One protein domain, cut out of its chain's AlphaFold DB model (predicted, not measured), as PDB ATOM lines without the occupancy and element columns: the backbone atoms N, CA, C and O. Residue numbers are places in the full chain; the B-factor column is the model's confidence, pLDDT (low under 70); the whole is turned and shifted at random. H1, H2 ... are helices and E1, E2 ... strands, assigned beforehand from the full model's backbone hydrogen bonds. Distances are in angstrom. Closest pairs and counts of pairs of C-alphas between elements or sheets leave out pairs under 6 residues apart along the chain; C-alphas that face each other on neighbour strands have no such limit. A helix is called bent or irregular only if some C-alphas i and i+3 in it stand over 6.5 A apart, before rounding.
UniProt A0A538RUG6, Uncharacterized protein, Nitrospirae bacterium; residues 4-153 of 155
ATOM      1  N   ALA A   4     -40.173  -1.012 -69.085       93.62
ATOM      2  CA  ALA A   4     -41.258  -1.201 -68.132       93.62
ATOM      3  C   ALA A   4     -40.798  -0.884 -66.703       93.62
ATOM      4  O   ALA A   4     -41.453  -0.103 -66.008       93.62
ATOM      5  N   LEU A   5     -39.632  -1.395 -66.288       92.69
ATOM      6  CA  LEU A   5     -39.049  -1.070 -64.989       92.69
ATOM      7  C   LEU A   5     -38.688   0.421 -64.880       92.69
ATOM      8  O   LEU A   5     -38.952   1.029 -63.846       92.69
ATOM      9  N   THR A   6     -38.167   1.049 -65.939       93.56
ATOM     10  CA  THR A   6     -37.911   2.503 -65.937       93.56
ATOM     11  C   THR A   6     -39.187   3.310 -65.686       93.56
ATOM     12  O   THR A   6     -39.203   4.168 -64.805       93.56
ATOM     13  N   ARG A   7     -40.293   2.983 -66.370       94.25
ATOM     14  CA  ARG A   7     -41.591   3.642 -66.140       94.25
ATOM     15  C   ARG A   7     -42.120   3.415 -64.723       94.25
ATOM     16  O   ARG A   7     -42.736   4.308 -64.152       94.25
ATOM     17  N   ILE A   8     -41.899   2.236 -64.143       94.31
ATOM     18  CA  ILE A   8     -42.255   1.924 -62.748       94.31
ATOM     19  C   ILE A   8     -41.431   2.778 -61.767       94.31
ATOM     20  O   ILE A   8     -41.986   3.293 -60.793       94.31
ATOM     21  N   LEU A   9     -40.134   2.976 -62.030       93.75
ATOM     22  CA  LEU A   9     -39.230   3.753 -61.173       93.75
ATOM     23  C   LEU A   9     -39.631   5.231 -61.052       93.75
ATOM     24  O   LEU A   9     -39.476   5.805 -59.975       93.75
ATOM     25  N   ASP A  10     -40.203   5.835 -62.094       94.81
ATOM     26  CA  ASP A  10     -40.696   7.219 -62.023       94.81
ATOM     27  C   ASP A  10     -41.819   7.378 -60.985       94.81
ATOM     28  O   ASP A  10     -41.865   8.351 -60.229       94.81
ATOM     29  N   TYR A  11     -42.704   6.382 -60.886       95.31
ATOM     30  CA  TYR A  11     -43.778   6.372 -59.890       95.31
ATOM     31  C   TYR A  11     -43.253   6.085 -58.484       95.31
ATOM     32  O   TYR A  11     -43.753   6.667 -57.519       95.31
ATOM     33  N   ALA A  12     -42.233   5.230 -58.364       93.25
ATOM     34  CA  ALA A  12     -41.544   5.009 -57.100       93.25
ATOM     35  C   ALA A  12     -40.902   6.303 -56.586       93.25
ATOM     36  O   ALA A  12     -41.127   6.689 -55.441       93.25
ATOM     37  N   ARG A  13     -40.187   7.028 -57.457       94.25
ATOM     38  CA  ARG A  13     -39.574   8.320 -57.126       94.25
ATOM     39  C   ARG A  13     -40.620   9.333 -56.676       94.25
ATOM     40  O   ARG A  13     -40.471   9.932 -55.617       94.25
ATOM     41  N   ALA A  14     -41.718   9.466 -57.420       94.31
ATOM     42  CA  ALA A  14     -42.802  10.380 -57.068       94.31
ATOM     43  C   ALA A  14     -43.461  10.051 -55.714       94.31
ATOM     44  O   ALA A  14     -44.002  10.951 -55.061       94.31
ATOM     45  N   PHE A  15     -43.464   8.776 -55.306       93.56
ATOM     46  CA  PHE A  15     -43.918   8.345 -53.985       93.56
ATOM     47  C   PHE A  15     -42.905   8.713 -52.891       93.56
ATOM     48  O   PHE A  15     -43.300   9.351 -51.913       93.56
ATOM     49  N   SER A  16     -41.623   8.396 -53.082       92.94
ATOM     50  CA  SER A  16     -40.543   8.742 -52.146       92.94
ATOM     51  C   SER A  16     -40.416  10.246 -51.912       92.94
ATOM     52  O   SER A  16     -40.456  10.699 -50.770       92.94
ATOM     53  N   GLU A  17     -40.421  11.049 -52.980       93.38
ATOM     54  CA  GLU A  17     -40.386  12.515 -52.883       93.38
ATOM     55  C   GLU A  17     -41.536  13.070 -52.036       93.38
ATOM     56  O   GLU A  17     -41.376  14.054 -51.309       93.38
ATOM     57  N   LYS A  18     -42.722  12.452 -52.112       93.00
ATOM     58  CA  LYS A  18     -43.853  12.879 -51.289       93.00
ATOM     59  C   LYS A  18     -43.638  12.525 -49.820       93.00
ATOM     60  O   LYS A  18     -43.982  13.339 -48.964       93.00
ATOM     61  N   ILE A  19     -43.074  11.358 -49.518       91.31
ATOM     62  CA  ILE A  19     -42.742  10.978 -48.140       91.31
ATOM     63  C   ILE A  19     -41.709  11.941 -47.558       91.31
ATOM     64  O   ILE A  19     -41.890  12.402 -46.433       91.31
ATOM     65  N   ASP A  20     -40.682  12.304 -48.322       91.00
ATOM     66  CA  ASP A  20     -39.665  13.265 -47.885       91.00
ATOM     67  C   ASP A  20     -40.254  14.640 -47.557       91.00
ATOM     68  O   ASP A  20     -39.904  15.245 -46.539       91.00
ATOM     69  N   ARG A  21     -41.225  15.111 -48.345       88.88
ATOM     70  CA  ARG A  21     -41.986  16.327 -48.006       88.88
ATOM     71  C   ARG A  21     -42.761  16.151 -46.702       88.88
ATOM     72  O   ARG A  21     -42.654  16.990 -45.813       88.88
ATOM     73  N   CYS A  22     -43.449  15.021 -46.525       87.75
ATOM     74  CA  CYS A  22     -44.139  14.702 -45.270       87.75
ATOM     75  C   CYS A  22     -43.202  14.617 -44.043       87.75
ATOM     76  O   CYS A  22     -43.686  14.693 -42.915       87.75
ATOM     77  N   ARG A  23     -41.885  14.436 -44.221       86.94
ATOM     78  CA  ARG A  23     -40.897  14.450 -43.122       86.94
ATOM     79  C   ARG A  23     -40.464  15.861 -42.723       86.94
ATOM     80  O   ARG A  23     -40.069  16.064 -41.581       86.94
ATOM     81  N   THR A  24     -40.472  16.801 -43.665       80.19
ATOM     82  CA  THR A  24     -39.721  18.064 -43.559       80.19
ATOM     83  C   THR A  24     -40.602  19.304 -43.455       80.19
ATOM     84  O   THR A  24     -40.153  20.320 -42.928       80.19
ATOM     85  N   THR A  25     -41.853  19.242 -43.909       75.50
ATOM     86  CA  THR A  25     -42.791  20.371 -43.867       75.50
ATOM     87  C   THR A  25     -43.955  20.098 -42.918       75.50
ATOM     88  O   THR A  25     -44.309  18.936 -42.722       75.50
ATOM     89  N   PRO A  26     -44.614  21.136 -42.365       76.69
ATOM     90  CA  PRO A  26     -45.914  20.966 -41.726       76.69
ATOM     91  C   PRO A  26     -46.871  20.258 -42.690       76.69
ATOM     92  O   PRO A  26     -47.112  20.740 -43.794       76.69
ATOM     93  N   VAL A  27     -47.360  19.087 -42.291       80.44
ATOM     94  CA  VAL A  27     -48.165  18.210 -43.148       80.44
ATOM     95  C   VAL A  27     -49.638  18.438 -42.855       80.44
ATOM     96  O   VAL A  27     -50.045  18.378 -41.693       80.44
ATOM     97  N   ASN A  28     -50.442  18.673 -43.889       84.31
ATOM     98  CA  ASN A  28     -51.893  18.770 -43.751       84.31
ATOM     99  C   ASN A  28     -52.588  17.457 -44.171       84.31
ATOM    100  O   ASN A  28     -51.955  16.517 -44.654       84.31
ATOM    101  N   ALA A  29     -53.909  17.386 -44.004       85.38
ATOM    102  CA  ALA A  29     -54.682  16.196 -44.361       85.38
ATOM    103  C   ALA A  29     -54.524  15.777 -45.831       85.38
ATOM    104  O   ALA A  29     -54.359  14.593 -46.129       85.38
ATOM    105  N   THR A  30     -54.495  16.749 -46.744       87.25
ATOM    106  CA  THR A  30     -54.355  16.483 -48.182       87.25
ATOM    107  C   THR A  30     -52.992  15.895 -48.532       87.25
ATOM    108  O   THR A  30     -52.884  15.095 -49.458       87.25
ATOM    109  N   ASP A  31     -51.946  16.217 -47.769       89.12
ATOM    110  CA  ASP A  31     -50.625  15.630 -47.964       89.12
ATOM    111  C   ASP A  31     -50.587  14.153 -47.575       89.12
ATOM    112  O   ASP A  31     -49.984  13.339 -48.287       89.12
ATOM    113  N   TRP A  32     -51.249  13.798 -46.469       88.56
ATOM    114  CA  TRP A  32     -51.397  12.404 -46.070       88.56
ATOM    115  C   TRP A  32     -52.212  11.637 -47.098       88.56
ATOM    116  O   TRP A  32     -51.801  10.555 -47.501       88.56
ATOM    117  N   GLU A  33     -53.313  12.183 -47.585       89.00
ATOM    118  CA  GLU A  33     -54.115  11.521 -48.609       89.00
ATOM    119  C   GLU A  33     -53.347  11.350 -49.938       89.00
ATOM    120  O   GLU A  33     -53.242  10.235 -50.458       89.00
ATOM    121  N   ASP A  34     -52.711  12.415 -50.444       90.12
ATOM    122  CA  ASP A  34     -51.933  12.405 -51.694       90.12
ATOM    123  C   ASP A  34     -50.837  11.337 -51.673       90.12
ATOM    124  O   ASP A  34     -50.636  10.598 -52.639       90.12
ATOM    125  N   ALA A  35     -50.162  11.168 -50.541       90.75
ATOM    126  CA  ALA A  35     -49.131  10.155 -50.432       90.75
ATOM    127  C   ALA A  35     -49.701   8.712 -50.517       90.75
ATOM    128  O   ALA A  35     -49.008   7.816 -51.006       90.75
ATOM    129  N   TYR A  36     -50.962   8.461 -50.111       90.44
ATOM    130  CA  TYR A  36     -51.627   7.151 -50.291       90.44
ATOM    131  C   TYR A  36     -52.027   6.972 -51.747       90.44
ATOM    132  O   TYR A  36     -51.833   5.899 -52.319       90.44
ATOM    133  N   ASN A  37     -52.494   8.044 -52.375       89.94
ATOM    134  CA  ASN A  37     -52.848   8.047 -53.785       89.94
ATOM    135  C   ASN A  37     -51.633   7.787 -54.681       89.94
ATOM    136  O   ASN A  37     -51.738   7.034 -55.648       89.94
ATOM    137  N   ARG A  38     -50.454   8.313 -54.336       93.00
ATOM    138  CA  ARG A  38     -49.197   8.023 -55.048       93.00
ATOM    139  C   ARG A  38     -48.777   6.561 -54.931       93.00
ATOM    140  O   ARG A  38     -48.452   5.961 -55.952       93.00
ATOM    141  N   LEU A  39     -48.872   5.959 -53.742       92.69
ATOM    142  CA  LEU A  39     -48.632   4.519 -53.563       92.69
ATOM    143  C   LEU A  39     -49.603   3.669 -54.406       92.69
ATOM    144  O   LEU A  39     -49.195   2.697 -55.038       92.69
ATOM    145  N   ASN A  40     -50.877   4.063 -54.470       90.88
ATOM    146  CA  ASN A  40     -51.865   3.400 -55.322       90.88
ATOM    147  C   ASN A  40     -51.523   3.527 -56.811       90.88
ATOM    148  O   ASN A  40     -51.496   2.521 -57.515       90.88
ATOM    149  N   ARG A  41     -51.213   4.737 -57.293       92.44
ATOM    150  CA  ARG A  41     -50.797   4.969 -58.690       92.44
ATOM    151  C   ARG A  41     -49.564   4.150 -59.053       92.44
ATOM    152  O   ARG A  41     -49.488   3.628 -60.160       92.44
ATOM    153  N   PHE A  42     -48.630   4.009 -58.118       94.00
ATOM    154  CA  PHE A  42     -47.451   3.174 -58.292       94.00
ATOM    155  C   PHE A  42     -47.813   1.692 -58.468       94.00
ATOM    156  O   PHE A  42     -47.363   1.063 -59.425       94.00
ATOM    157  N   ARG A  43     -48.701   1.152 -57.626       93.75
ATOM    158  CA  ARG A  43     -49.212  -0.220 -57.783       93.75
ATOM    159  C   ARG A  43     -49.953  -0.423 -59.109       93.75
ATOM    160  O   ARG A  43     -49.781  -1.453 -59.755       93.75
ATOM    161  N   GLU A  44     -50.782   0.535 -59.515       93.25
ATOM    162  CA  GLU A  44     -51.504   0.463 -60.792       93.25
ATOM    163  C   GLU A  44     -50.542   0.486 -61.981       93.25
ATOM    164  O   GLU A  44     -50.697  -0.306 -62.910       93.25
ATOM    165  N   ARG A  45     -49.485   1.306 -61.918       95.38
ATOM    166  CA  ARG A  45     -48.421   1.267 -62.923       95.38
ATOM    167  C   ARG A  45     -47.736  -0.099 -62.946       95.38
ATOM    168  O   ARG A  45     -47.617  -0.669 -64.020       95.38
ATOM    169  N   TYR A  46     -47.359  -0.664 -61.796       95.19
ATOM    170  CA  TYR A  46     -46.808  -2.025 -61.740       95.19
ATOM    171  C   TYR A  46     -47.722  -3.047 -62.433       95.19
ATOM    172  O   TYR A  46     -47.255  -3.806 -63.274       95.19
ATOM    173  N   ARG A  47     -49.027  -3.036 -62.139       95.06
ATOM    174  CA  ARG A  47     -50.001  -3.958 -62.747       95.06
ATOM    175  C   ARG A  47     -50.072  -3.824 -64.265       95.06
ATOM    176  O   ARG A  47     -50.127  -4.839 -64.951       95.06
ATOM    177  N   HIS A  48     -50.064  -2.592 -64.769       96.25
ATOM    178  CA  HIS A  48     -50.090  -2.309 -66.202       96.25
ATOM    179  C   HIS A  48     -48.812  -2.779 -66.909       96.25
ATOM    180  O   HIS A  48     -48.864  -3.303 -68.017       96.25
ATOM    181  N   GLU A  49     -47.659  -2.597 -66.266       95.12
ATOM    182  CA  GLU A  49     -46.358  -2.889 -66.865       95.12
ATOM    183  C   GLU A  49     -45.887  -4.339 -66.629       95.12
ATOM    184  O   GLU A  49     -44.942  -4.777 -67.280       95.12
ATOM    185  N   LYS A  50     -46.529  -5.103 -65.728       94.50
ATOM    186  CA  LYS A  50     -46.066  -6.424 -65.254       94.50
ATOM    187  C   LYS A  50     -45.736  -7.403 -66.381       94.50
ATOM    188  O   LYS A  50     -44.729  -8.096 -66.296       94.50
ATOM    189  N   SER A  51     -46.561  -7.467 -67.426       94.75
ATOM    190  CA  SER A  51     -46.356  -8.373 -68.566       94.75
ATOM    191  C   SER A  51     -45.142  -8.023 -69.432       94.75
ATOM    192  O   SER A  51     -44.741  -8.833 -70.260       94.75
ATOM    193  N   TYR A  52     -44.585  -6.824 -69.263       95.94
ATOM    194  CA  TYR A  52     -43.431  -6.312 -70.003       95.94
ATOM    195  C   TYR A  52     -42.140  -6.317 -69.172       95.94
ATOM    196  O   TYR A  52     -41.092  -5.911 -69.673       95.94
ATOM    197  N   LEU A  53     -42.213  -6.738 -67.906       93.31
ATOM    198  CA  LEU A  53     -41.044  -6.925 -67.055       93.31
ATOM    199  C   LEU A  53     -40.326  -8.219 -67.420       93.31
ATOM    200  O   LEU A  53     -40.958  -9.211 -67.792       93.31
ATOM    201  N   ASP A  54     -39.005  -8.226 -67.255       92.62
ATOM    202  CA  ASP A  54     -38.286  -9.492 -67.289       92.62
ATOM    203  C   ASP A  54     -38.633 -10.350 -66.045       92.62
ATOM    204  O   ASP A  54     -39.167  -9.834 -65.054       92.62
ATOM    205  N   PRO A  55     -38.378 -11.672 -66.063       92.25
ATOM    206  CA  PRO A  55     -38.784 -12.547 -64.965       92.25
ATOM    207  C   PRO A  55     -38.193 -12.171 -63.598       92.25
ATOM    208  O   PRO A  55     -38.871 -12.325 -62.582       92.25
ATOM    209  N   ALA A  56     -36.956 -11.665 -63.557       90.38
ATOM    210  CA  ALA A  56     -36.299 -11.287 -62.306       90.38
ATOM    211  C   ALA A  56     -36.917 -10.003 -61.728       90.38
ATOM    212  O   ALA A  56     -37.247  -9.944 -60.542       90.38
ATOM    213  N   GLU A  57     -37.155  -9.006 -62.582       92.50
ATOM    214  CA  GLU A  57     -37.846  -7.763 -62.233       92.50
ATOM    215  C   GLU A  57     -39.275  -8.045 -61.739       92.50
ATOM    216  O   GLU A  57     -39.696  -7.547 -60.687       92.50
ATOM    217  N   ALA A  58     -40.014  -8.895 -62.460       92.38
ATOM    218  CA  ALA A  58     -41.370  -9.293 -62.101       92.38
ATOM    219  C   ALA A  58     -41.412 -10.000 -60.739       92.38
ATOM    220  O   ALA A  58     -42.257  -9.663 -59.905       92.38
ATOM    221  N   GLN A  59     -40.488 -10.933 -60.489       92.62
ATOM    222  CA  GLN A  59     -40.405 -11.670 -59.228       92.62
ATOM    223  C   GLN A  59     -40.073 -10.753 -58.045       92.62
ATOM    224  O   GLN A  59     -40.668 -10.890 -56.971       92.62
ATOM    225  N   ALA A  60     -39.146  -9.810 -58.225       91.38
ATOM    226  CA  ALA A  60     -38.773  -8.856 -57.187       91.38
ATOM    227  C   ALA A  60     -39.961  -7.967 -56.779       91.38
ATOM    228  O   ALA A  60     -40.218  -7.788 -55.586       91.38
ATOM    229  N   LEU A  61     -40.722  -7.460 -57.753       92.69
ATOM    230  CA  LEU A  61     -41.875  -6.592 -57.499       92.69
ATOM    231  C   LEU A  61     -43.127  -7.357 -57.034       92.69
ATOM    232  O   LEU A  61     -43.900  -6.824 -56.235       92.69
ATOM    233  N   CYS A  62     -43.305  -8.614 -57.459       92.88
ATOM    234  CA  CYS A  62     -44.394  -9.496 -57.014       92.88
ATOM    235  C   CYS A  62     -44.406  -9.654 -55.487       92.88
ATOM    236  O   CYS A  62     -45.446  -9.466 -54.843       92.88
ATOM    237  N   LYS A  63     -43.220  -9.860 -54.896       88.94
ATOM    238  CA  LYS A  63     -43.030  -9.979 -53.442       88.94
ATOM    239  C   LYS A  63     -43.600  -8.788 -52.660       88.94
ATOM    240  O   LYS A  63     -44.006  -8.956 -51.519       88.94
ATOM    241  N   VAL A  64     -43.649  -7.595 -53.260       90.44
ATOM    242  CA  VAL A  64     -44.138  -6.364 -52.614       90.44
ATOM    243  C   VAL A  64     -45.596  -6.064 -52.950       90.44
ATOM    244  O   VAL A  64     -46.369  -5.709 -52.067       90.44
ATOM    245  N   PHE A  65     -46.009  -6.172 -54.210       91.25
ATOM    246  CA  PHE A  65     -47.347  -5.715 -54.606       91.25
ATOM    247  C   PHE A  65     -48.443  -6.779 -54.533       91.25
ATOM    248  O   PHE A  65     -49.635  -6.431 -54.534       91.25
ATOM    249  N   GLU A  66     -48.052  -8.053 -54.486       90.81
ATOM    250  CA  GLU A  66     -48.969  -9.194 -54.510       90.81
ATOM    251  C   GLU A  66     -48.865 -10.033 -53.233       90.81
ATOM    252  O   GLU A  66     -49.896 -10.438 -52.699       90.81
ATOM    253  N   GLU A  67     -47.656 -10.214 -52.699       90.31
ATOM    254  CA  GLU A  67     -47.415 -11.078 -51.533       90.31
ATOM    255  C   GLU A  67     -47.298 -10.303 -50.205       90.31
ATOM    256  O   GLU A  67     -47.637 -10.829 -49.140       90.31
ATOM    257  N   ASP A  68     -46.867  -9.035 -50.231       88.88
ATOM    258  CA  ASP A  68     -46.700  -8.245 -49.010       88.88
ATOM    259  C   ASP A  68     -48.049  -7.751 -48.469       88.88
ATOM    260  O   ASP A  68     -48.651  -6.778 -48.936       88.88
ATOM    261  N   THR A  69     -48.511  -8.419 -47.413       85.50
ATOM    262  CA  THR A  69     -49.783  -8.105 -46.754       85.50
ATOM    263  C   THR A  69     -49.800  -6.694 -46.156       85.50
ATOM    264  O   THR A  69     -50.839  -6.039 -46.181       85.50
ATOM    265  N   PHE A  70     -48.663  -6.183 -45.672       86.69
ATOM    266  CA  PHE A  70     -48.591  -4.822 -45.135       86.69
ATOM    267  C   PHE A  70     -48.824  -3.786 -46.241       86.69
ATOM    268  O   PHE A  70     -49.598  -2.848 -46.059       86.69
ATOM    269  N   ILE A  71     -48.205  -3.971 -47.411       87.88
ATOM    270  CA  ILE A  71     -48.407  -3.079 -48.562       87.88
ATOM    271  C   ILE A  71     -49.840  -3.186 -49.085       87.88
ATOM    272  O   ILE A  71     -50.468  -2.159 -49.345       87.88
ATOM    273  N   LYS A  72     -50.388  -4.403 -49.190       86.25
ATOM    274  CA  LYS A  72     -51.786  -4.631 -49.586       86.25
ATOM    275  C   LYS A  72     -52.761  -3.815 -48.733       86.25
ATOM    276  O   LYS A  72     -53.615  -3.132 -49.285       86.25
ATOM    277  N   GLU A  73     -52.608  -3.851 -47.418       84.31
ATOM    278  CA  GLU A  73     -53.497  -3.145 -46.490       84.31
ATOM    279  C   GLU A  73     -53.249  -1.630 -46.460       84.31
ATOM    280  O   GLU A  73     -54.180  -0.838 -46.321       84.31
ATOM    281  N   MET A  74     -52.014  -1.185 -46.712       86.25
ATOM    282  CA  MET A  74     -51.733   0.235 -46.955       86.25
ATOM    283  C   MET A  74     -52.478   0.779 -48.181       86.25
ATOM    284  O   MET A  74     -52.855   1.951 -48.205       86.25
ATOM    285  N   LEU A  75     -52.718  -0.062 -49.189       84.62
ATOM    286  CA  LEU A  75     -53.525   0.277 -50.363       84.62
ATOM    287  C   LEU A  75     -55.036   0.248 -50.049       84.62
ATOM    288  O   LEU A  75     -55.819   0.908 -50.733       84.62
ATOM    289  N   ASP A  76     -55.461  -0.467 -49.000       80.88
ATOM    290  CA  ASP A  76     -56.860  -0.517 -48.556       80.88
ATOM    291  C   ASP A  76     -57.318   0.774 -47.863       80.88
ATOM    292  O   ASP A  76     -58.512   1.067 -47.874       80.88
ATOM    293  N   ILE A  77     -56.389   1.609 -47.386       81.06
ATOM    294  CA  ILE A  77     -56.672   2.943 -46.819       81.06
ATOM    295  C   ILE A  77     -57.409   3.861 -47.808       81.06
ATOM    296  O   ILE A  77     -58.165   4.738 -47.392       81.06
ATOM    297  N   ARG A  78     -57.282   3.618 -49.120       73.62
ATOM    298  CA  ARG A  78     -58.061   4.310 -50.162       73.62
ATOM    299  C   ARG A  78     -59.575   4.221 -49.934       73.62
ATOM    300  O   ARG A  78     -60.302   5.120 -50.330       73.62
ATOM    301  N   GLN A  79     -60.055   3.172 -49.267       73.88
ATOM    302  CA  GLN A  79     -61.474   3.019 -48.922       73.88
ATOM    303  C   GLN A  79     -61.958   4.068 -47.924       73.88
ATOM    304  O   GLN A  79     -63.131   4.425 -47.942       73.88
ATOM    305  N   ILE A  80     -61.055   4.574 -47.082       74.81
ATOM    306  CA  ILE A  80     -61.346   5.651 -46.139       74.81
ATOM    307  C   ILE A  80     -61.391   6.990 -46.881       74.81
ATOM    308  O   ILE A  80     -62.338   7.743 -46.693       74.81
ATOM    309  N   GLY A  81     -60.402   7.267 -47.740       69.81
ATOM    310  CA  GLY A  81     -60.308   8.539 -48.476       69.81
ATOM    311  C   GLY A  81     -61.347   8.712 -49.582       69.81
ATOM    312  O   GLY A  81     -61.947   9.770 -49.710       69.81
ATOM    313  N   GLU A  82     -61.620   7.656 -50.345       70.19
ATOM    314  CA  GLU A  82     -62.514   7.717 -51.510       70.19
ATOM    315  C   GLU A  82     -63.893   7.102 -51.247       70.19
ATOM    316  O   GLU A  82     -64.676   6.922 -52.178       70.19
ATOM    317  N   HIS A  83     -64.185   6.709 -50.002       66.31
ATOM    318  CA  HIS A  83     -65.400   5.970 -49.637       66.31
ATOM    319  C   HIS A  83     -65.653   4.719 -50.509       66.31
ATOM    320  O   HIS A  83     -66.785   4.253 -50.652       66.31
ATOM    321  N   ALA A  84     -64.604   4.143 -51.098       62.34
ATOM    322  CA  ALA A  84     -64.714   2.978 -51.964       62.34
ATOM    323  C   ALA A  84     -65.075   1.737 -51.135       62.34
ATOM    324  O   ALA A  84     -64.360   1.375 -50.206       62.34
ATOM    325  N   HIS A  85     -66.176   1.063 -51.468       60.09
ATOM    326  CA  HIS A  85     -66.603  -0.141 -50.754       60.09
ATOM    327  C   HIS A  85     -65.990  -1.385 -51.403       60.09
ATOM    328  O   HIS A  85     -66.199  -1.640 -52.591       60.09
ATOM    329  N   LYS A  86     -65.258  -2.195 -50.629       61.78
ATOM    330  CA  LYS A  86     -64.868  -3.548 -51.051       61.78
ATOM    331  C   LYS A  86     -65.833  -4.582 -50.482       61.78
ATOM    332  O   LYS A  86     -66.347  -4.435 -49.383       61.78
ATOM    333  N   ARG A  87     -66.045  -5.665 -51.238       56.28
ATOM    334  CA  ARG A  87     -66.848  -6.827 -50.802       56.28
ATOM    335  C   ARG A  87     -66.185  -7.635 -49.678       56.28
ATOM    336  O   ARG A  87     -66.823  -8.514 -49.119       56.28
ATOM    337  N   VAL A  88     -64.908  -7.373 -49.401       64.12
ATOM    338  CA  VAL A  88     -64.103  -8.080 -48.404       64.12
ATOM    339  C   VAL A  88     -63.808  -7.126 -47.257       64.12
ATOM    340  O   VAL A  88     -63.511  -5.950 -47.495       64.12
ATOM    341  N   GLU A  89     -63.873  -7.643 -46.031       65.00
ATOM    342  CA  GLU A  89     -63.495  -6.905 -44.831       65.00
ATOM    343  C   GLU A  89     -62.064  -6.383 -44.985       65.00
ATOM    344  O   GLU A  89     -61.127  -7.131 -45.270       65.00
ATOM    345  N   SER A  90     -61.923  -5.065 -44.900       69.06
ATOM    346  CA  SER A  90     -60.654  -4.384 -45.129       69.06
ATOM    347  C   SER A  90     -60.040  -4.021 -43.796       69.06
ATOM    348  O   SER A  90     -60.753  -3.645 -42.872       69.06
ATOM    349  N   ALA A  91     -58.724  -4.149 -43.687       74.88
ATOM    350  CA  ALA A  91     -58.010  -3.919 -42.444       74.88
ATOM    351  C   ALA A  91     -56.767  -3.066 -42.682       74.88
ATOM    352  O   ALA A  91     -56.237  -3.019 -43.790       74.88
ATOM    353  N   ILE A  92     -56.303  -2.406 -41.624       75.19
ATOM    354  CA  ILE A  92     -54.980  -1.784 -41.570       75.19
ATOM    355  C   ILE A  92     -54.164  -2.511 -40.515       75.19
ATOM    356  O   ILE A  92     -54.553  -2.551 -39.349       75.19
ATOM    357  N   ARG A  93     -53.003  -3.043 -40.885       73.75
ATOM    358  CA  ARG A  93     -52.062  -3.601 -39.916       73.75
ATOM    359  C   ARG A  93     -51.313  -2.536 -39.145       73.75
ATOM    360  O   ARG A  93     -50.689  -1.629 -39.699       73.75
ATOM    361  N   LEU A  94     -51.286  -2.748 -37.837       71.31
ATOM    362  CA  LEU A  94     -50.326  -2.131 -36.944       71.31
ATOM    363  C   LEU A  94     -48.905  -2.604 -37.247       71.31
ATOM    364  O   LEU A  94     -48.658  -3.624 -37.893       71.31
ATOM    365  N   MET A  95     -47.943  -1.891 -36.671       69.81
ATOM    366  CA  MET A  95     -46.532  -2.270 -36.723       69.81
ATOM    367  C   MET A  95     -46.263  -3.663 -36.142       69.81
ATOM    368  O   MET A  95     -45.372  -4.352 -36.635       69.81
ATOM    369  N   THR A  96     -47.073  -4.087 -35.168       70.06
ATOM    370  CA  THR A  96     -47.082  -5.423 -34.548       70.06
ATOM    371  C   THR A  96     -47.731  -6.503 -35.417       70.06
ATOM    372  O   THR A  96     -47.863  -7.639 -34.978       70.06
ATOM    373  N   ASN A  97     -48.143  -6.166 -36.643       67.31
ATOM    374  CA  ASN A  97     -48.869  -7.038 -37.566       67.31
ATOM    375  C   ASN A  97     -50.304  -7.388 -37.126       67.31
ATOM    376  O   ASN A  97     -50.956  -8.193 -37.789       67.31
ATOM    377  N   ALA A  98     -50.809  -6.775 -36.052       73.50
ATOM    378  CA  ALA A  98     -52.200  -6.909 -35.635       73.50
ATOM    379  C   ALA A  98     -53.126  -6.133 -36.596       73.50
ATOM    380  O   ALA A  98     -52.849  -4.959 -36.865       73.50
ATOM    381  N   PRO A  99     -54.187  -6.756 -37.139       74.31
ATOM    382  CA  PRO A  99     -55.125  -6.083 -38.029       74.31
ATOM    383  C   PRO A  99     -56.084  -5.177 -37.245       74.31
ATOM    384  O   PRO A  99     -56.588  -5.559 -36.191       74.31
ATOM    385  N   ILE A 100     -56.374  -3.999 -37.791       72.62
ATOM    386  CA  ILE A 100     -57.459  -3.117 -37.353       72.62
ATOM    387  C   ILE A 100     -58.524  -3.127 -38.448       72.62
ATOM    388  O   ILE A 100     -58.233  -2.648 -39.548       72.62
ATOM    389  N   PRO A 101     -59.739  -3.635 -38.194       70.56
ATOM    390  CA  PRO A 101     -60.826  -3.558 -39.161       70.56
ATOM    391  C   PRO A 101     -61.122  -2.101 -39.539       70.56
ATOM    392  O   PRO A 101     -61.309  -1.243 -38.675       70.56
ATOM    393  N   ILE A 102     -61.178  -1.813 -40.836       65.06
ATOM    394  CA  ILE A 102     -61.638  -0.531 -41.362       65.06
ATOM    395  C   ILE A 102     -63.157  -0.614 -41.472       65.06
ATOM    396  O   ILE A 102     -63.684  -1.310 -42.338       65.06
ATOM    397  N   CYS A 103     -63.872   0.136 -40.635       60.56
ATOM    398  CA  CYS A 103     -65.280   0.416 -40.890       60.56
ATOM    399  C   CYS A 103     -65.427   1.805 -41.526       60.56
ATOM    400  O   CYS A 103     -64.742   2.756 -41.148       60.56
ATOM    401  N   VAL A 104     -66.357   1.938 -42.475       55.47
ATOM    402  CA  VAL A 104     -66.641   3.187 -43.214       55.47
ATOM    403  C   VAL A 104     -67.097   4.335 -42.291       55.47
ATOM    404  O   VAL A 104     -67.178   5.480 -42.723       55.47
ATOM    405  N   LYS A 105     -67.362   4.076 -40.997       56.12
ATOM    406  CA  LYS A 105     -67.670   5.137 -40.019       56.12
ATOM    407  C   LYS A 105     -66.494   6.092 -39.791       56.12
ATOM    408  O   LYS A 105     -66.719   7.215 -39.347       56.12
ATOM    409  N   THR A 106     -65.261   5.678 -40.082       64.50
ATOM    410  CA  THR A 106     -64.104   6.575 -40.032       64.50
ATOM    411  C   THR A 106     -64.167   7.534 -41.221       64.50
ATOM    412  O   THR A 106     -63.970   7.122 -42.361       64.50
ATOM    413  N   SER A 107     -64.449   8.816 -40.973       65.69
ATOM    414  CA  SER A 107     -64.461   9.828 -42.034       65.69
ATOM    415  C   SER A 107     -63.045  10.092 -42.557       65.69
ATOM    416  O   SER A 107     -62.099  10.160 -41.769       65.69
ATOM    417  N   ALA A 108     -62.897  10.300 -43.871       74.44
ATOM    418  CA  ALA A 108     -61.634  10.731 -44.482       74.44
ATOM    419  C   ALA A 108     -61.059  11.962 -43.768       74.44
ATOM    420  O   ALA A 108     -59.878  12.000 -43.420       74.44
ATOM    421  N   LEU A 109     -61.938  12.926 -43.464       73.62
ATOM    422  CA  LEU A 109     -61.587  14.133 -42.729       73.62
ATOM    423  C   LEU A 109     -60.967  13.799 -41.370       73.62
ATOM    424  O   LEU A 109     -59.911  14.324 -41.062       73.62
ATOM    425  N   GLY A 110     -61.566  12.906 -40.578       75.88
ATOM    426  CA  GLY A 110     -61.018  12.511 -39.278       75.88
ATOM    427  C   GLY A 110     -59.743  11.673 -39.385       75.88
ATOM    428  O   GLY A 110     -58.853  11.804 -38.547       75.88
ATOM    429  N   PHE A 111     -59.635  10.840 -40.422       82.81
ATOM    430  CA  PHE A 111     -58.514   9.923 -40.598       82.81
ATOM    431  C   PHE A 111     -57.227  10.597 -41.058       82.81
ATOM    432  O   PHE A 111     -56.159  10.138 -40.687       82.81
ATOM    433  N   PHE A 112     -57.308  11.664 -41.851       86.38
ATOM    434  CA  PHE A 112     -56.117  12.357 -42.347       86.38
ATOM    435  C   PHE A 112     -55.807  13.648 -41.580       86.38
ATOM    436  O   PHE A 112     -54.779  14.266 -41.829       86.38
ATOM    437  N   ASN A 113     -56.641  14.078 -40.624       84.25
ATOM    438  CA  ASN A 113     -56.463  15.378 -39.955       84.25
ATOM    439  C   ASN A 113     -55.204  15.487 -39.081       84.25
ATOM    440  O   ASN A 113     -54.810  16.587 -38.702       84.25
ATOM    441  N   ALA A 114     -54.601  14.363 -38.697       83.69
ATOM    442  CA  ALA A 114     -53.461  14.348 -37.797       83.69
ATOM    443  C   ALA A 114     -52.400  13.339 -38.259       83.69
ATOM    444  O   ALA A 114     -52.749  12.302 -38.816       83.69
ATOM    445  N   PRO A 115     -51.104  13.575 -37.976       84.38
ATOM    446  CA  PRO A 115     -50.036  12.621 -38.292       84.38
ATOM    447  C   PRO A 115     -50.211  11.257 -37.610       84.38
ATOM    448  O   PRO A 115     -49.784  10.228 -38.140       84.38
ATOM    449  N   ILE A 116     -50.818  11.270 -36.418       87.81
ATOM    450  CA  ILE A 116     -51.175  10.086 -35.642       87.81
ATOM    451  C   ILE A 116     -52.680  10.110 -35.405       87.81
ATOM    452  O   ILE A 116     -53.193  11.044 -34.788       87.81
ATOM    453  N   VAL A 117     -53.373   9.064 -35.843       82.62
ATOM    454  CA  VAL A 117     -54.824   8.937 -35.710       82.62
ATOM    455  C   VAL A 117     -55.165   7.743 -34.846       82.62
ATOM    456  O   VAL A 117     -54.649   6.646 -35.044       82.62
ATOM    457  N   LYS A 118     -56.055   7.960 -33.879       78.50
ATOM    458  CA  LYS A 118     -56.654   6.889 -33.086       78.50
ATOM    459  C   LYS A 118     -57.852   6.342 -33.844       78.50
ATOM    460  O   LYS A 118     -58.777   7.090 -34.145       78.50
ATOM    461  N   LEU A 119     -57.832   5.049 -34.132       72.06
ATOM    462  CA  LEU A 119     -58.971   4.360 -34.711       72.06
ATOM    463  C   LEU A 119     -59.780   3.719 -33.587       72.06
ATOM    464  O   LEU A 119     -59.215   2.908 -32.859       72.06
ATOM    465  N   PRO A 120     -61.066   4.057 -33.415       60.75
ATOM    466  CA  PRO A 120     -61.924   3.273 -32.543       60.75
ATOM    467  C   PRO A 120     -62.079   1.876 -33.149       60.75
ATOM    468  O   PRO A 120     -62.472   1.746 -34.311       60.75
ATOM    469  N   ASP A 121     -61.747   0.835 -32.385       60.16
ATOM    470  CA  ASP A 121     -62.131  -0.516 -32.781       60.16
ATOM    471  C   ASP A 121     -63.666  -0.677 -32.739       60.16
ATOM    472  O   ASP A 121     -64.397   0.137 -32.166       60.16
ATOM    473  N   ILE A 122     -64.172  -1.748 -33.353       55.69
ATOM    474  CA  ILE A 122     -65.610  -2.067 -33.410       55.69
ATOM    475  C   ILE A 122     -66.258  -2.290 -32.029       55.69
ATOM    476  O   ILE A 122     -67.484  -2.269 -31.927       55.69
ATOM    477  N   THR A 123     -65.459  -2.499 -30.982       59.31
ATOM    478  CA  THR A 123     -65.891  -2.755 -29.598       59.31
ATOM    479  C   THR A 123     -65.795  -1.519 -28.695       59.31
ATOM    480  O   THR A 123     -66.325  -1.531 -27.586       59.31
ATOM    481  N   GLY A 124     -65.128  -0.451 -29.143       58.25
ATOM    482  CA  GLY A 124     -64.808   0.744 -28.365       58.25
ATOM    483  C   GLY A 124     -63.788   0.537 -27.235       58.25
ATOM    484  O   GLY A 124     -63.511   1.493 -26.512       58.25
ATOM    485  N   GLN A 125     -63.237  -0.671 -27.056       54.69
ATOM    486  CA  GLN A 125     -62.380  -1.014 -25.909       54.69
ATOM    487  C   GLN A 125     -60.895  -0.745 -26.160       54.69
ATOM    488  O   GLN A 125     -60.165  -0.430 -25.219       54.69
ATOM    489  N   SER A 126     -60.439  -0.819 -27.411       58.97
ATOM    490  CA  SER A 126     -59.100  -0.397 -27.806       58.97
ATOM    491  C   SER A 126     -59.163   0.686 -28.886       58.97
ATOM    492  O   SER A 126     -59.939   0.623 -29.839       58.97
ATOM    493  N   THR A 127     -58.337   1.722 -28.725       66.69
ATOM    494  CA  THR A 127     -58.111   2.750 -29.751       66.69
ATOM    495  C   THR A 127     -56.681   2.639 -30.264       66.69
ATOM    496  O   THR A 127     -55.824   3.428 -29.842       66.69
ATOM    497  N   PRO A 128     -56.370   1.633 -31.100       73.00
ATOM    498  CA  PRO A 128     -55.062   1.548 -31.722       73.00
ATOM    499  C   PRO A 128     -54.761   2.831 -32.503       73.00
ATOM    500  O   PRO A 128     -55.640   3.430 -33.129       73.00
ATOM    501  N   SER A 129     -53.508   3.274 -32.442       79.81
ATOM    502  CA  SER A 129     -53.050   4.450 -33.170       79.81
ATOM    503  C   SER A 129     -52.312   4.051 -34.440       79.81
ATOM    504  O   SER A 129     -51.488   3.136 -34.460       79.81
ATOM    505  N   ILE A 130     -52.596   4.774 -35.513       84.75
ATOM    506  CA  ILE A 130     -51.852   4.716 -36.763       84.75
ATOM    507  C   ILE A 130     -50.998   5.964 -36.846       84.75
ATOM    508  O   ILE A 130     -51.500   7.066 -36.669       84.75
ATOM    509  N   ASN A 131     -49.721   5.787 -37.164       88.44
ATOM    510  CA  ASN A 131     -48.831   6.879 -37.521       88.44
ATOM    511  C   ASN A 131     -48.597   6.836 -39.035       88.44
ATOM    512  O   ASN A 131     -47.961   5.905 -39.542       88.44
ATOM    513  N   HIS A 132     -49.119   7.830 -39.759       89.06
ATOM    514  CA  HIS A 132     -49.021   7.870 -41.218       89.06
ATOM    515  C   HIS A 132     -47.572   7.852 -41.684       89.06
ATOM    516  O   HIS A 132     -47.222   7.066 -42.566       89.06
ATOM    517  N   LEU A 133     -46.721   8.676 -41.070       89.25
ATOM    518  CA  LEU A 133     -45.326   8.793 -41.465       89.25
ATOM    519  C   LEU A 133     -44.559   7.491 -41.219       89.25
ATOM    520  O   LEU A 133     -43.826   7.039 -42.092       89.25
ATOM    521  N   GLN A 134     -44.760   6.839 -40.073       90.12
ATOM    522  CA  GLN A 134     -44.106   5.556 -39.793       90.12
ATOM    523  C   GLN A 134     -44.534   4.468 -40.783       90.12
ATOM    524  O   GLN A 134     -43.683   3.766 -41.336       90.12
ATOM    525  N   ASN A 135     -45.835   4.355 -41.055       88.44
ATOM    526  CA  ASN A 135     -46.351   3.366 -41.998       88.44
ATOM    527  C   ASN A 135     -45.825   3.602 -43.421       88.44
ATOM    528  O   ASN A 135     -45.463   2.657 -44.122       88.44
ATOM    529  N   ARG A 136     -45.735   4.868 -43.833       87.88
ATOM    530  CA  ARG A 136     -45.167   5.303 -45.115       87.88
ATOM    531  C   ARG A 136     -43.696   4.976 -45.255       87.88
ATOM    532  O   ARG A 136     -43.320   4.357 -46.241       87.88
ATOM    533  N   THR A 137     -42.895   5.347 -44.264       90.44
ATOM    534  CA  THR A 137     -41.460   5.056 -44.237       90.44
ATOM    535  C   THR A 137     -41.220   3.550 -44.311       90.44
ATOM    536  O   THR A 137     -40.363   3.086 -45.054       90.44
ATOM    537  N   LYS A 138     -42.027   2.746 -43.603       90.88
ATOM    538  CA  LYS A 138     -41.945   1.282 -43.696       90.88
ATOM    539  C   LYS A 138     -42.318   0.762 -45.087       90.88
ATOM    540  O   LYS A 138     -41.662  -0.158 -45.571       90.88
ATOM    541  N   ALA A 139     -43.351   1.326 -45.715       89.62
ATOM    542  CA  ALA A 139     -43.737   0.968 -47.078       89.62
ATOM    543  C   ALA A 139     -42.630   1.316 -48.084       89.62
ATOM    544  O   ALA A 139     -42.251   0.468 -48.885       89.62
ATOM    545  N   GLU A 140     -42.066   2.522 -47.988       93.00
ATOM    546  CA  GLU A 140     -40.935   2.976 -48.798       93.00
ATOM    547  C   GLU A 140     -39.726   2.056 -48.655       93.00
ATOM    548  O   GLU A 140     -39.210   1.592 -49.661       93.00
ATOM    549  N   ASN A 141     -39.326   1.700 -47.433       92.44
ATOM    550  CA  ASN A 141     -38.184   0.810 -47.219       92.44
ATOM    551  C   ASN A 141     -38.375  -0.562 -47.890       92.44
ATOM    552  O   ASN A 141     -37.445  -1.104 -48.487       92.44
ATOM    553  N   ARG A 142     -39.586  -1.130 -47.809       91.62
ATOM    554  CA  ARG A 142     -39.927  -2.418 -48.445       91.62
ATOM    555  C   ARG A 142     -39.899  -2.320 -49.967       91.62
ATOM    556  O   ARG A 142     -39.337  -3.189 -50.630       91.62
ATOM    557  N   ILE A 143     -40.473  -1.247 -50.499       91.31
ATOM    558  CA  ILE A 143     -40.478  -0.932 -51.928       91.31
ATOM    559  C   ILE A 143     -39.052  -0.746 -52.442       91.31
ATOM    560  O   ILE A 143     -38.680  -1.366 -53.434       91.31
ATOM    561  N   GLN A 144     -38.241   0.056 -51.755       91.69
ATOM    562  CA  GLN A 144     -36.882   0.367 -52.176       91.69
ATOM    563  C   GLN A 144     -36.019  -0.894 -52.209       91.69
ATOM    564  O   GLN A 144     -35.299  -1.112 -53.177       91.69
ATOM    565  N   ALA A 145     -36.159  -1.776 -51.215       91.31
ATOM    566  CA  ALA A 145     -35.473  -3.064 -51.210       91.31
ATOM    567  C   ALA A 145     -35.842  -3.939 -52.424       91.31
ATOM    568  O   ALA A 145     -34.975  -4.603 -52.992       91.31
ATOM    569  N   ALA A 146     -37.109  -3.942 -52.847       90.69
ATOM    570  CA  ALA A 146     -37.529  -4.670 -54.043       90.69
ATOM    571  C   ALA A 146     -37.047  -4.014 -55.340       90.69
ATOM    572  O   ALA A 146     -36.633  -4.723 -56.253       90.69
ATOM    573  N   LEU A 147     -37.043  -2.681 -55.413       90.81
ATOM    574  CA  LEU A 147     -36.529  -1.944 -56.570       90.81
ATOM    575  C   LEU A 147     -35.024  -2.138 -56.751       90.81
ATOM    576  O   LEU A 147     -34.580  -2.323 -57.881       90.81
ATOM    577  N   THR A 148     -34.251  -2.168 -55.663       91.56
ATOM    578  CA  THR A 148     -32.827  -2.522 -55.705       91.56
ATOM    579  C   THR A 148     -32.643  -3.919 -56.298       91.56
ATOM    580  O   THR A 148     -31.925  -4.068 -57.280       91.56
ATOM    581  N   ARG A 149     -33.378  -4.928 -55.805       90.44
ATOM    582  CA  ARG A 149     -33.312  -6.299 -56.355       90.44
ATOM    583  C   ARG A 149     -33.695  -6.369 -57.836       90.44
ATOM    584  O   ARG A 149     -33.020  -7.048 -58.602       90.44
ATOM    585  N   ALA A 150     -34.744  -5.648 -58.237       87.50
ATOM    586  CA  ALA A 150     -35.192  -5.586 -59.627       87.50
ATOM    587  C   ALA A 150     -34.149  -4.919 -60.543       87.50
ATOM    588  O   ALA A 150     -33.936  -5.362 -61.667       87.50
ATOM    589  N   THR A 151     -33.469  -3.877 -60.055       88.12
ATOM    590  CA  THR A 151     -32.458  -3.133 -60.824       88.12
ATOM    591  C   THR A 151     -31.156  -3.921 -60.953       88.12
ATOM    592  O   THR A 151     -30.598  -4.010 -62.048       88.12
ATOM    593  N   ASP A 152     -30.717  -4.551 -59.863       82.88
ATOM    594  CA  ASP A 152     -29.455  -5.294 -59.794       82.88
ATOM    595  C   ASP A 152     -29.565  -6.716 -60.374       82.88
ATOM    596  O   ASP A 152     -28.573  -7.444 -60.420       82.88
ATOM    597  N   LYS A 153     -30.765  -7.122 -60.828       64.56
ATOM    598  CA  LYS A 153     -31.086  -8.470 -61.335       64.56
ATOM    599  C   LYS A 153     -30.643  -9.593 -60.391       64.56
ATOM    600  O   LYS A 153     -30.285 -10.683 -60.841       64.56
TER     601      LYS A 153
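What this domain is: This is residues 4 to 153 of the 155 residues of an uncharacterized protein of Nitrospirae bacterium (UniProt A0A538RUG6). Four helices, H1, H2, H3 and H7, make an up-and-down bundle, each running against the one before it in the chain, with H3 much shorter than the others. At the end where H2 and H7 begin sits a head of short parts: H4, which crosses H2 steeply and packs on E1, then H5, H6 and two small strand hairpins, E1 with E2 and E3 with E4. The printed part has 150 residues, with seven named helices and four named strands in the order H1 H2 H3 H4 H5 E1 E2 H6 E3 E4 H7; each hairpin is an antiparallel sheet of two strands, and the class is mostly helix. The whole is compact, with a radius of gyration of the C-alphas of 15.6 A and spans of 48 by 35 by 26 A.

How they stand to each other: H1, residues 4 to 24, and H2, residues 29 to 52, are a helical hairpin; they touch, closest at the C-alphas of Tyr 11 and Phe 42, 5.1 A apart, and run opposite ways at a shallow tilt of 14 degrees. H2 is the hub, touching five other helices, and is irregular, with C-alphas 48 and 51 7.5 A apart. With residues 43 to 50 alone H2 only just touches H3, residues 55 to 65, by 3 pairs of C-alphas within 8 A, closest Lys 50 and Ala 58 at 6.3 A; these two are also a helical hairpin. H4, residues 69 to 76, touches residues 36 to 40 of H2 at a steep tilt of 64 degrees, the closest C-alphas being those of Asn 40 and Leu 75, 6.1 A apart. H5, residues 78 to 81, only just touches H2, with 3 pairs within 8 A, closest Glu 33 and Gly 81 at 6.9 A. E1, residues 91 to 93, and E2, residues 99 to 101, are an antiparallel hairpin, with N 92 and O 100 2.8 A apart. H6, residues 108 to 112, touches residues 29 to 33 of H2, closest at the C-alphas of Ala 29 and Phe 112, 4.6 A. E3, residues 116 to 118, and E4, residues 129 to 131, are an antiparallel hairpin, with N 117 and O 130 2.9 A apart. H7, residues 132 to 152, touches H3 with residues 142 to 151 alone, opposite ways at a shallow tilt of 9 degrees, closest at the C-alphas of Glu 57 and Ala 150, 4.3 A. Every O i to N i+4 pair is within hydrogen-bond range in H4, H6 and H7, against 15 of 17 in H1, 18 of 20 in H2 and 6 of 7 in H3; H5 is too short for such a pair.

Where its parts are: H1 begins at C-alpha 4, (-41.258, -1.201, -68.132), and is 31.3 A long. H2 measures 35.9 A, H3 15.1 A and H4 10.5 A. H7 is 30.0 A long and ends at C-alpha 152, (-29.455, -5.294, -59.794).

The domain as a whole: The C-alphas of Asp 54 and Gln 125, the two farthest apart, are 48.6 A from each other. The printed part has no cut and no long link. Mean pLDDT of the printed part is 82.9; 26 residues are under 70, among them 83 to 90, 102 to 107 and 120 to 127.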